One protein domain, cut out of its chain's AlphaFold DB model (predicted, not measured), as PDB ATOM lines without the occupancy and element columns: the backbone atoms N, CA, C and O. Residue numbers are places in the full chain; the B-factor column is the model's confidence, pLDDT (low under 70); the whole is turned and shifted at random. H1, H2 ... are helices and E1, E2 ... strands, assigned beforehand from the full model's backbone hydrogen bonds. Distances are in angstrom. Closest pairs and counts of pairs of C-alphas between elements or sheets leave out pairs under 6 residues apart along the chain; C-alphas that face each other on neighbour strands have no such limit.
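Overview. This is residues 354 to 430 of the 430 residues of the protein "Dickkopf_N domain-containing protein" of Kofleriaceae bacterium (UniProt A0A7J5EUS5). Little regular structure: two small lobes of loops, residues 354 to 394 and 395 to 424, sit end to end, and the last residues to Phe 430 run on as a tail. The first lobe holds the short helix H1 and then the short strand E1. The class is mixed, with named elements holding 8 of the 77 printed residues. The whole is compact, radius of gyration of the C-alphas 13.1 A, spanning 46 by 23 by 17 A.

Arrangement. Residues 359 to 360 pair antiparallel with residues 391 to 392 of E1, residues 391 to 394. Residues 380 to 381 pair antiparallel with its residues 393 to 394. E1 pairs with no named strand. H1, residues 383 to 386, is too short for an O i to N i+4 pair; its one O i to N i+3 pair is within range. The closest C-alphas of H1 and E1, Ile 383 and Gly 391, are 5.2 A apart.

Along the chain. H1 begins at C-alpha 383 (137.265, 151.800, 82.705) and is 4.8 A long. E1 is 9.5 A long and ends at C-alpha 394 (133.317, 159.550, 88.555).

Size, cuts and confidence. The farthest C-alphas, Val 372 and Phe 430, are 46.6 A apart. The printed part has no cut. The link from H1 to E1 is tight. Residues 364 to 372 have pLDDT under 70.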
ATOM      1  N   GLY A 354     139.671 156.501  95.832       79.94
ATOM      2  CA  GLY A 354     139.771 157.583  94.845       79.94
ATOM      3  C   GLY A 354     138.515 158.452  94.683       79.94
ATOM      4  O   GLY A 354     137.430 157.956  94.355       79.94
ATOM      5  N   ALA A 355     138.688 159.759  94.875       82.88
ATOM      6  CA  ALA A 355     137.653 160.777  94.741       82.88
ATOM      7  C   ALA A 355     137.353 161.120  93.266       82.88
ATOM      8  O   ALA A 355     138.049 160.694  92.343       82.88
ATOM      9  N   VAL A 356     136.302 161.907  93.015       84.50
ATOM     10  CA  VAL A 356     135.877 162.281  91.653       84.50
ATOM     11  C   VAL A 356     137.015 162.977  90.889       84.50
ATOM     12  O   VAL A 356     137.516 164.023  91.293       84.50
ATOM     13  N   GLY A 357     137.402 162.400  89.751       85.81
ATOM     14  CA  GLY A 357     138.506 162.839  88.895       85.81
ATOM     15  C   GLY A 357     139.849 162.146  89.156       85.81
ATOM     16  O   GLY A 357     140.742 162.256  88.315       85.81
ATOM     17  N   GLU A 358     140.010 161.413  90.260       88.56
ATOM     18  CA  GLU A 358     141.259 160.707  90.574       88.56
ATOM     19  C   GLU A 358     141.451 159.437  89.734       88.56
ATOM     20  O   GLU A 358     140.514 158.919  89.123       88.56
ATOM     21  N   THR A 359     142.693 158.949  89.650       88.56
ATOM     22  CA  THR A 359     143.047 157.814  88.781       88.56
ATOM     23  C   THR A 359     142.706 156.481  89.437       88.56
ATOM     24  O   THR A 359     143.023 156.259  90.601       88.56
ATOM     25  N   CYS A 360     142.133 155.566  88.663       89.38
ATOM     26  CA  CYS A 360     141.699 154.258  89.142       89.38
ATOM     27  C   CYS A 360     142.002 153.131  88.146       89.38
ATOM     28  O   CYS A 360     142.165 153.352  86.944       89.38
ATOM     29  N   THR A 361     142.052 151.900  88.656       85.31
ATOM     30  CA  THR A 361     142.179 150.648  87.890       85.31
ATOM     31  C   THR A 361     141.054 149.650  88.192       85.31
ATOM     32  O   THR A 361     140.999 148.591  87.569       85.31
ATOM     33  N   GLN A 362     140.122 149.989  89.094       80.25
ATOM     34  CA  GLN A 362     138.859 149.272  89.296       80.25
ATOM     35  C   GLN A 362     137.772 150.166  89.915       80.25
ATOM     36  O   GLN A 362     138.069 151.128  90.616       80.25
ATOM     37  N   SER A 363     136.501 149.814  89.723       73.94
ATOM     38  CA  SER A 363     135.423 150.267  90.613       73.94
ATOM     39  C   SER A 363     135.432 149.401  91.873       73.94
ATOM     40  O   SER A 363     135.279 148.181  91.761       73.94
ATOM     41  N   ASN A 364     135.580 150.006  93.055       66.94
ATOM     42  CA  ASN A 364     135.364 149.290  94.312       66.94
ATOM     43  C   ASN A 364     133.875 148.955  94.477       66.94
ATOM     44  O   ASN A 364     132.997 149.663  93.988       66.94
ATOM     45  N   LEU A 365     133.612 147.845  95.157       54.22
ATOM     46  CA  LEU A 365     132.296 147.341  95.542       54.22
ATOM     47  C   LEU A 365     132.450 146.631  96.891       54.22
ATOM     48  O   LEU A 365     133.573 146.292  97.284       54.22
ATOM     49  N   PHE A 366     131.330 146.393  97.575       48.78
ATOM     50  CA  PHE A 366     131.295 145.653  98.836       48.78
ATOM     51  C   PHE A 366     132.092 144.342  98.726       48.78
ATOM     52  O   PHE A 366     131.806 143.501  97.874       48.78
ATOM     53  N   GLY A 367     133.145 144.233  99.547       41.94
ATOM     54  CA  GLY A 367     134.135 143.147  99.507       41.94
ATOM     55  C   GLY A 367     135.554 143.528  99.043       41.94
ATOM     56  O   GLY A 367     136.407 142.646  99.002       41.94
ATOM     57  N   GLY A 368     135.849 144.793  98.697       49.75
ATOM     58  CA  GLY A 368     137.179 145.165  98.171       49.75
ATOM     59  C   GLY A 368     137.638 146.618  98.356       49.75
ATOM     60  O   GLY A 368     138.408 147.111  97.536       49.75
ATOM     61  N   PHE A 369     137.165 147.317  99.390       52.56
ATOM     62  CA  PHE A 369     137.390 148.760  99.584       52.56
ATOM     63  C   PHE A 369     138.843 149.183  99.862       52.56
ATOM     64  O   PHE A 369     139.202 150.324  99.588       52.56
ATOM     65  N   THR A 370     139.702 148.277 100.337       57.25
ATOM     66  CA  THR A 370     141.099 148.575 100.706       57.25
ATOM     67  C   THR A 370     142.039 148.831  99.516       57.25
ATOM     68  O   THR A 370     143.216 149.132  99.716       57.25
ATOM     69  N   ASN A 371     141.564 148.725  98.267       67.62
ATOM     70  CA  ASN A 371     142.387 149.008  97.090       67.62
ATOM     71  C   ASN A 371     142.496 150.520  96.824       67.62
ATOM     72  O   ASN A 371     141.543 151.140  96.352       67.62
ATOM     73  N   VAL A 372     143.701 151.067  97.015       68.88
ATOM     74  CA  VAL A 372     144.081 152.463  96.700       68.88
ATOM     75  C   VAL A 372     143.825 152.886  95.250       68.88
ATOM     76  O   VAL A 372     143.713 154.070  94.969       68.88
ATOM     77  N   ASN A 373     143.734 151.934  94.317       78.94
ATOM     78  CA  ASN A 373     143.450 152.194  92.902       78.94
ATOM     79  C   ASN A 373     141.949 152.077  92.576       78.94
ATOM     80  O   ASN A 373     141.576 152.004  91.402       78.94
ATOM     81  N   GLY A 374     141.090 151.959  93.585       82.25
ATOM     82  CA  GLY A 374     139.645 151.926  93.426       82.25
ATOM     83  C   GLY A 374     138.978 153.179  93.975       82.25
ATOM     84  O   GLY A 374     139.545 153.873  94.813       82.25
ATOM     85  N   CYS A 375     137.779 153.474  93.482       83.44
ATOM     86  CA  CYS A 375     137.051 154.695  93.832       83.44
ATOM     87  C   CYS A 375     136.342 154.627  95.192       83.44
ATOM     88  O   CYS A 375     136.096 153.539  95.723       83.44
ATOM     89  N   ASN A 376     135.977 155.802  95.711       78.50
ATOM     90  CA  ASN A 376     135.132 155.983  96.896       78.50
ATOM     91  C   ASN A 376     133.742 155.322  96.733       78.50
ATOM     92  O   ASN A 376     133.302 155.023  95.616       78.50
ATOM     93  N   LEU A 377     133.042 155.071  97.847       74.94
ATOM     94  CA  LEU A 377     131.715 154.435  97.835       74.94
ATOM     95  C   LEU A 377     130.717 155.252  96.991       74.94
ATOM     96  O   LEU A 377     130.726 156.477  97.011       74.94
ATOM     97  N   GLY A 378     129.863 154.573  96.219       74.50
ATOM     98  CA  GLY A 378     128.886 155.214  95.326       74.50
ATOM     99  C   GLY A 378     129.463 155.752  94.006       74.50
ATOM    100  O   GLY A 378     128.704 155.902  93.048       74.50
ATOM    101  N   LEU A 379     130.781 155.965  93.921       84.81
ATOM    102  CA  LEU A 379     131.487 156.316  92.687       84.81
ATOM    103  C   LEU A 379     131.838 155.073  91.850       84.81
ATOM    104  O   LEU A 379     131.606 153.920  92.226       84.81
ATOM    105  N   PHE A 380     132.443 155.307  90.687       86.50
ATOM    106  CA  PHE A 380     132.955 154.254  89.813       86.50
ATOM    107  C   PHE A 380     134.186 154.677  89.022       86.50
ATOM    108  O   PHE A 380     134.396 155.861  88.795       86.50
ATOM    109  N   CYS A 381     134.930 153.697  88.514       90.00
ATOM    110  CA  CYS A 381     136.037 153.905  87.596       90.00
ATOM    111  C   CYS A 381     135.579 153.797  86.135       90.00
ATOM    112  O   CYS A 381     135.051 152.763  85.722       90.00
ATOM    113  N   ASP A 382     135.823 154.823  85.316       91.50
ATOM    114  CA  ASP A 382     135.328 154.891  83.930       91.50
ATOM    115  C   ASP A 382     135.925 153.864  82.946       91.50
ATOM    116  O   ASP A 382     135.434 153.725  81.817       91.50
ATOM    117  N   ILE A 383     136.887 153.047  83.388       89.31
ATOM    118  CA  ILE A 383     137.265 151.800  82.705       89.31
ATOM    119  C   ILE A 383     136.095 150.825  82.575       89.31
ATOM    120  O   ILE A 383     136.063 150.055  81.618       89.31
ATOM    121  N   ASP A 384     135.117 150.877  83.490       82.44
ATOM    122  CA  ASP A 384     133.899 150.071  83.415       82.44
ATOM    123  C   ASP A 384     133.194 150.294  82.068       82.44
ATOM    124  O   ASP A 384     132.711 149.338  81.461       82.44
ATOM    125  N   ILE A 385     133.169 151.540  81.581       85.50
ATOM    126  CA  ILE A 385     132.506 151.952  80.335       85.50
ATOM    127  C   ILE A 385     133.478 151.897  79.143       85.50
ATOM    128  O   ILE A 385     133.084 151.513  78.042       85.50
ATOM    129  N   THR A 386     134.743 152.285  79.335       88.06
ATOM    130  CA  THR A 386     135.721 152.443  78.239       88.06
ATOM    131  C   THR A 386     136.536 151.186  77.921       88.06
ATOM    132  O   THR A 386     137.119 151.105  76.841       88.06
ATOM    133  N   GLY A 387     136.600 150.209  78.831       84.94
ATOM    134  CA  GLY A 387     137.432 149.008  78.698       84.94
ATOM    135  C   GLY A 387     138.941 149.249  78.861       84.94
ATOM    136  O   GLY A 387     139.735 148.393  78.467       84.94
ATOM    137  N   GLY A 388     139.351 150.407  79.393       88.81
ATOM    138  CA  GLY A 388     140.757 150.754  79.624       88.81
ATOM    139  C   GLY A 388     141.428 149.964  80.758       88.81
ATOM    140  O   GLY A 388     140.771 149.337  81.583       88.81
ATOM    141  N   SER A 389     142.763 150.020  80.824       86.00
ATOM    142  CA  SER A 389     143.552 149.475  81.947       86.00
ATOM    143  C   SER A 389     143.657 150.428  83.145       86.00
ATOM    144  O   SER A 389     144.037 150.015  84.237       86.00
ATOM    145  N   SER A 390     143.372 151.708  82.921       90.12
ATOM    146  CA  SER A 390     143.304 152.767  83.924       90.12
ATOM    147  C   SER A 390     142.345 153.847  83.431       90.12
ATOM    148  O   SER A 390     142.184 154.031  82.221       90.12
ATOM    149  N   GLY A 391     141.697 154.537  84.362       91.25
ATOM    150  CA  GLY A 391     140.645 155.509  84.084       91.25
ATOM    151  C   GLY A 391     140.515 156.538  85.199       91.25
ATOM    152  O   GLY A 391     141.430 156.686  86.011       91.25
ATOM    153  N   THR A 392     139.381 157.234  85.236       92.38
ATOM    154  CA  THR A 392     139.053 158.209  86.287       92.38
ATOM    155  C   THR A 392     137.835 157.808  87.104       92.38
ATOM    156  O   THR A 392     136.870 157.253  86.568       92.38
ATOM    157  N   CYS A 393     137.883 158.109  88.400       91.56
ATOM    158  CA  CYS A 393     136.750 157.987  89.303       91.56
ATOM    159  C   CYS A 393     135.698 159.054  88.985       91.56
ATOM    160  O   CYS A 393     136.031 160.208  88.716       91.56
ATOM    161  N   ARG A 394     134.420 158.684  88.988       89.94
ATOM    162  CA  ARG A 394     133.317 159.550  88.555       89.94
ATOM    163  C   ARG A 394     132.058 159.335  89.385       89.94
ATOM    164  O   ARG A 394     131.822 158.247  89.904       89.94
ATOM    165  N   GLU A 395     131.228 160.370  89.426       89.62
ATOM    166  CA  GLU A 395     129.805 160.272  89.758       89.62
ATOM    167  C   GLU A 395     129.032 159.639  88.585       89.62
ATOM    168  O   GLU A 395     129.416 159.845  87.425       89.62
ATOM    169  N   PRO A 396     127.937 158.905  88.842       87.88
ATOM    170  CA  PRO A 396     127.001 158.442  87.815       87.88
ATOM    171  C   PRO A 396     126.676 159.468  86.696       87.88
ATOM    172  O   PRO A 396     126.380 160.618  86.971       87.88
ATOM    173  N   GLN A 397     126.697 159.077  85.409       90.56
ATOM    174  CA  GLN A 397     126.553 160.001  84.242       90.56
ATOM    175  C   GLN A 397     125.126 159.984  83.636       90.56
ATOM    176  O   GLN A 397     124.435 159.021  83.857       90.56
ATOM    177  N   ALA A 398     124.635 160.975  82.880       92.81
ATOM    178  CA  ALA A 398     123.180 161.195  82.625       92.81
ATOM    179  C   ALA A 398     122.308 160.022  82.096       92.81
ATOM    180  O   ALA A 398     122.640 159.472  81.055       92.81
ATOM    181  N   ASN A 399     121.128 159.744  82.688       90.06
ATOM    182  CA  ASN A 399     120.047 158.886  82.145       90.06
ATOM    183  C   ASN A 399     119.879 159.093  80.615       90.06
ATOM    184  O   ASN A 399     119.533 160.187  80.168       90.06
ATOM    185  N   GLY A 400     120.171 158.064  79.806       91.44
ATOM    186  CA  GLY A 400     120.277 158.138  78.336       91.44
ATOM    187  C   GLY A 400     121.697 158.191  77.724       91.44
ATOM    188  O   GLY A 400     121.838 157.961  76.525       91.44
ATOM    189  N   ALA A 401     122.748 158.445  78.507       94.31
ATOM    190  CA  ALA A 401     124.171 158.249  78.165       94.31
ATOM    191  C   ALA A 401     124.598 156.751  78.150       94.31
ATOM    192  O   ALA A 401     123.761 155.858  78.198       94.31
ATOM    193  N   THR A 402     125.896 156.441  78.059       93.38
ATOM    194  CA  THR A 402     126.393 155.068  77.798       93.38
ATOM    195  C   THR A 402     126.767 154.283  79.061       93.38
ATOM    196  O   THR A 402     127.398 154.843  79.956       93.38
ATOM    197  N   CYS A 403     126.468 152.976  79.100       93.06
ATOM    198  CA  CYS A 403     126.654 152.126  80.284       93.06
ATOM    199  C   CYS A 403     127.172 150.697  80.043       93.06
ATOM    200  O   CYS A 403     127.344 150.268  78.903       93.06
ATOM    201  N   SER A 404     127.456 149.973  81.138       89.00
ATOM    202  CA  SER A 404     128.024 148.608  81.116       89.00
ATOM    203  C   SER A 404     127.952 147.829  82.447       89.00
ATOM    204  O   SER A 404     127.863 146.599  82.429       89.00
ATOM    205  N   ARG A 405     128.068 148.523  83.593       86.06
ATOM    206  CA  ARG A 405     128.061 147.970  84.971       86.06
ATOM    207  C   ARG A 405     126.970 148.607  85.826       86.06
ATOM    208  O   ARG A 405     126.041 149.007  85.162       86.06
ATOM    209  N   ASP A 406     127.035 148.657  87.182       83.75
ATOM    210  CA  ASP A 406     125.926 148.967  88.150       83.75
ATOM    211  C   ASP A 406     126.122 150.244  88.976       83.75
ATOM    212  O   ASP A 406     125.384 151.226  88.900       83.75
ATOM    213  N   SER A 407     127.235 150.260  89.706       81.75
ATOM    214  CA  SER A 407     127.655 151.322  90.623       81.75
ATOM    215  C   SER A 407     127.639 152.728  90.020       81.75
ATOM    216  O   SER A 407     127.518 153.708  90.743       81.75
ATOM    217  N   ASN A 408     127.723 152.835  88.699       87.50
ATOM    218  CA  ASN A 408     127.714 154.088  87.969       87.50
ATOM    219  C   ASN A 408     126.282 154.613  87.598       87.50
ATOM    220  O   ASN A 408     126.239 155.545  86.796       87.50
ATOM    221  N   CYS A 409     125.128 154.081  88.087       89.00
ATOM    222  CA  CYS A 409     123.820 154.812  88.045       89.00
ATOM    223  C   CYS A 409     123.442 155.538  89.360       89.00
ATOM    224  O   CYS A 409     123.740 155.051  90.441       89.00
ATOM    225  N   GLU A 410     122.643 156.613  89.246       87.69
ATOM    226  CA  GLU A 410     121.674 157.038  90.283       87.69
ATOM    227  C   GLU A 410     120.389 156.199  90.207       87.69
ATOM    228  O   GLU A 410     119.892 155.730  91.221       87.69
ATOM    229  N   SER A 411     119.870 155.965  88.995       82.75
ATOM    230  CA  SER A 411     118.642 155.179  88.746       82.75
ATOM    231  C   SER A 411     118.780 153.665  88.960       82.75
ATOM    232  O   SER A 411     117.780 152.953  88.909       82.75
ATOM    233  N   ARG A 412     120.021 153.192  89.125       84.00
ATOM    234  CA  ARG A 412     120.475 151.795  89.304       84.00
ATOM    235  C   ARG A 412     119.924 150.788  88.260       84.00
ATOM    236  O   ARG A 412     120.027 149.585  88.435       84.00
ATOM    237  N   PHE A 413     119.431 151.267  87.104       87.31
ATOM    238  CA  PHE A 413     118.996 150.444  85.968       87.31
ATOM    239  C   PHE A 413     119.508 150.851  84.559       87.31
ATOM    240  O   PHE A 413     118.916 151.689  83.882       87.31
ATOM    241  N   CYS A 414     120.533 150.175  84.022       89.81
ATOM    242  CA  CYS A 414     121.002 150.272  82.628       89.81
ATOM    243  C   CYS A 414     120.361 149.230  81.727       89.81
ATOM    244  O   CYS A 414     120.372 148.033  81.999       89.81
ATOM    245  N   SER A 415     119.846 149.677  80.590       89.00
ATOM    246  CA  SER A 415     119.187 148.785  79.655       89.00
ATOM    247  C   SER A 415     120.126 147.655  79.179       89.00
ATOM    248  O   SER A 415     121.297 147.888  78.861       89.00
ATOM    249  N   PRO A 416     119.617 146.412  79.074       85.06
ATOM    250  CA  PRO A 416     120.359 145.282  78.509       85.06
ATOM    251  C   PRO A 416     120.479 145.350  76.972       85.06
ATOM    252  O   PRO A 416     121.073 144.457  76.366       85.06
ATOM    253  N   ASN A 417     119.898 146.385  76.355       84.62
ATOM    254  CA  ASN A 417     119.873 146.651  74.917       84.62
ATOM    255  C   ASN A 417     121.223 147.186  74.413       84.62
ATOM    256  O   ASN A 417     122.023 147.686  75.191       84.62
ATOM    257  N   THR A 418     121.467 147.150  73.101       85.50
ATOM    258  CA  THR A 418     122.687 147.719  72.497       85.50
ATOM    259  C   THR A 418     122.333 148.923  71.610       85.50
ATOM    260  O   THR A 418     121.549 148.739  70.678       85.50
ATOM    261  N   PRO A 419     122.922 150.120  71.814       87.44
ATOM    262  CA  PRO A 419     123.845 150.484  72.895       87.44
ATOM    263  C   PRO A 419     123.154 150.493  74.265       87.44
ATOM    264  O   PRO A 419     121.969 150.799  74.364       87.44
ATOM    265  N   GLN A 420     123.916 150.170  75.308       92.12
ATOM    266  CA  GLN A 420     123.425 150.156  76.681       92.12
ATOM    267  C   GLN A 420     123.326 151.596  77.228       92.12
ATOM    268  O   GLN A 420     124.319 152.329  77.178       92.12
ATOM    269  N   THR A 421     122.161 151.975  77.784       94.81
ATOM    270  CA  THR A 421     121.895 153.257  78.501       94.81
ATOM    271  C   THR A 421     120.958 153.071  79.730       94.81
ATOM    272  O   THR A 421     120.025 152.272  79.607       94.81
ATOM    273  N   CYS A 422     121.114 153.753  80.893       93.19
ATOM    274  CA  CYS A 422     120.021 153.813  81.908       93.19
ATOM    275  C   CYS A 422     118.810 154.558  81.382       93.19
ATOM    276  O   CYS A 422     118.888 155.502  80.588       93.19
ATOM    277  N   GLN A 423     117.698 154.042  81.871       91.50
ATOM    278  CA  GLN A 423     116.398 154.668  81.956       91.50
ATOM    279  C   GLN A 423     116.049 154.599  83.455       91.50
ATOM    280  O   GLN A 423     116.884 154.230  84.281       91.50
ATOM    281  N   GLN A 424     114.827 154.918  83.853       87.75
ATOM    282  CA  GLN A 424     114.406 154.572  85.215       87.75
ATOM    283  C   GLN A 424     114.341 153.042  85.377       87.75
ATOM    284  O   GLN A 424     114.187 152.326  84.382       87.75
ATOM    285  N   TYR A 425     114.440 152.549  86.617       84.19
ATOM    286  CA  TYR A 425     114.190 151.138  86.917       84.19
ATOM    287  C   TYR A 425     112.824 150.724  86.332       84.19
ATOM    288  O   TYR A 425     111.828 151.420  86.566       84.19
ATOM    289  N   PRO A 426     112.759 149.674  85.491       85.38
ATOM    290  CA  PRO A 426     111.575 149.367  84.712       85.38
ATOM    291  C   PRO A 426     110.489 148.887  85.660       85.38
ATOM    292  O   PRO A 426     110.751 148.086  86.549       85.38
ATOM    293  N   THR A 427     109.258 149.343  85.457       86.56
ATOM    294  CA  THR A 427     108.115 148.864  86.237       86.56
ATOM    295  C   THR A 427     107.089 148.215  85.326       86.56
ATOM    296  O   THR A 427     106.837 148.665  84.205       86.56
ATOM    297  N   CYS A 428     106.535 147.107  85.795       84.94
ATOM    298  CA  CYS A 428     105.654 146.252  85.027       84.94
ATOM    299  C   CYS A 428     104.194 146.708  85.133       84.94
ATOM    300  O   CYS A 428     103.581 146.642  86.196       84.94
ATOM    301  N   SER A 429     103.606 147.109  84.005       78.00
ATOM    302  CA  SER A 429     102.152 147.235  83.868       78.00
ATOM    303  C   SER A 429     101.546 145.865  83.544       78.00
ATOM    304  O   SER A 429     101.866 145.302  82.490       78.00
ATOM    305  N   PHE A 430     100.683 145.358  84.425       76.50
ATOM    306  CA  PHE A 430      99.989 144.067  84.304       76.50
ATOM    307  C   PHE A 430      98.497 144.238  83.981       76.50
ATOM    308  O   PHE A 430      97.909 145.234  84.459       76.50
TER     309      PHE A 430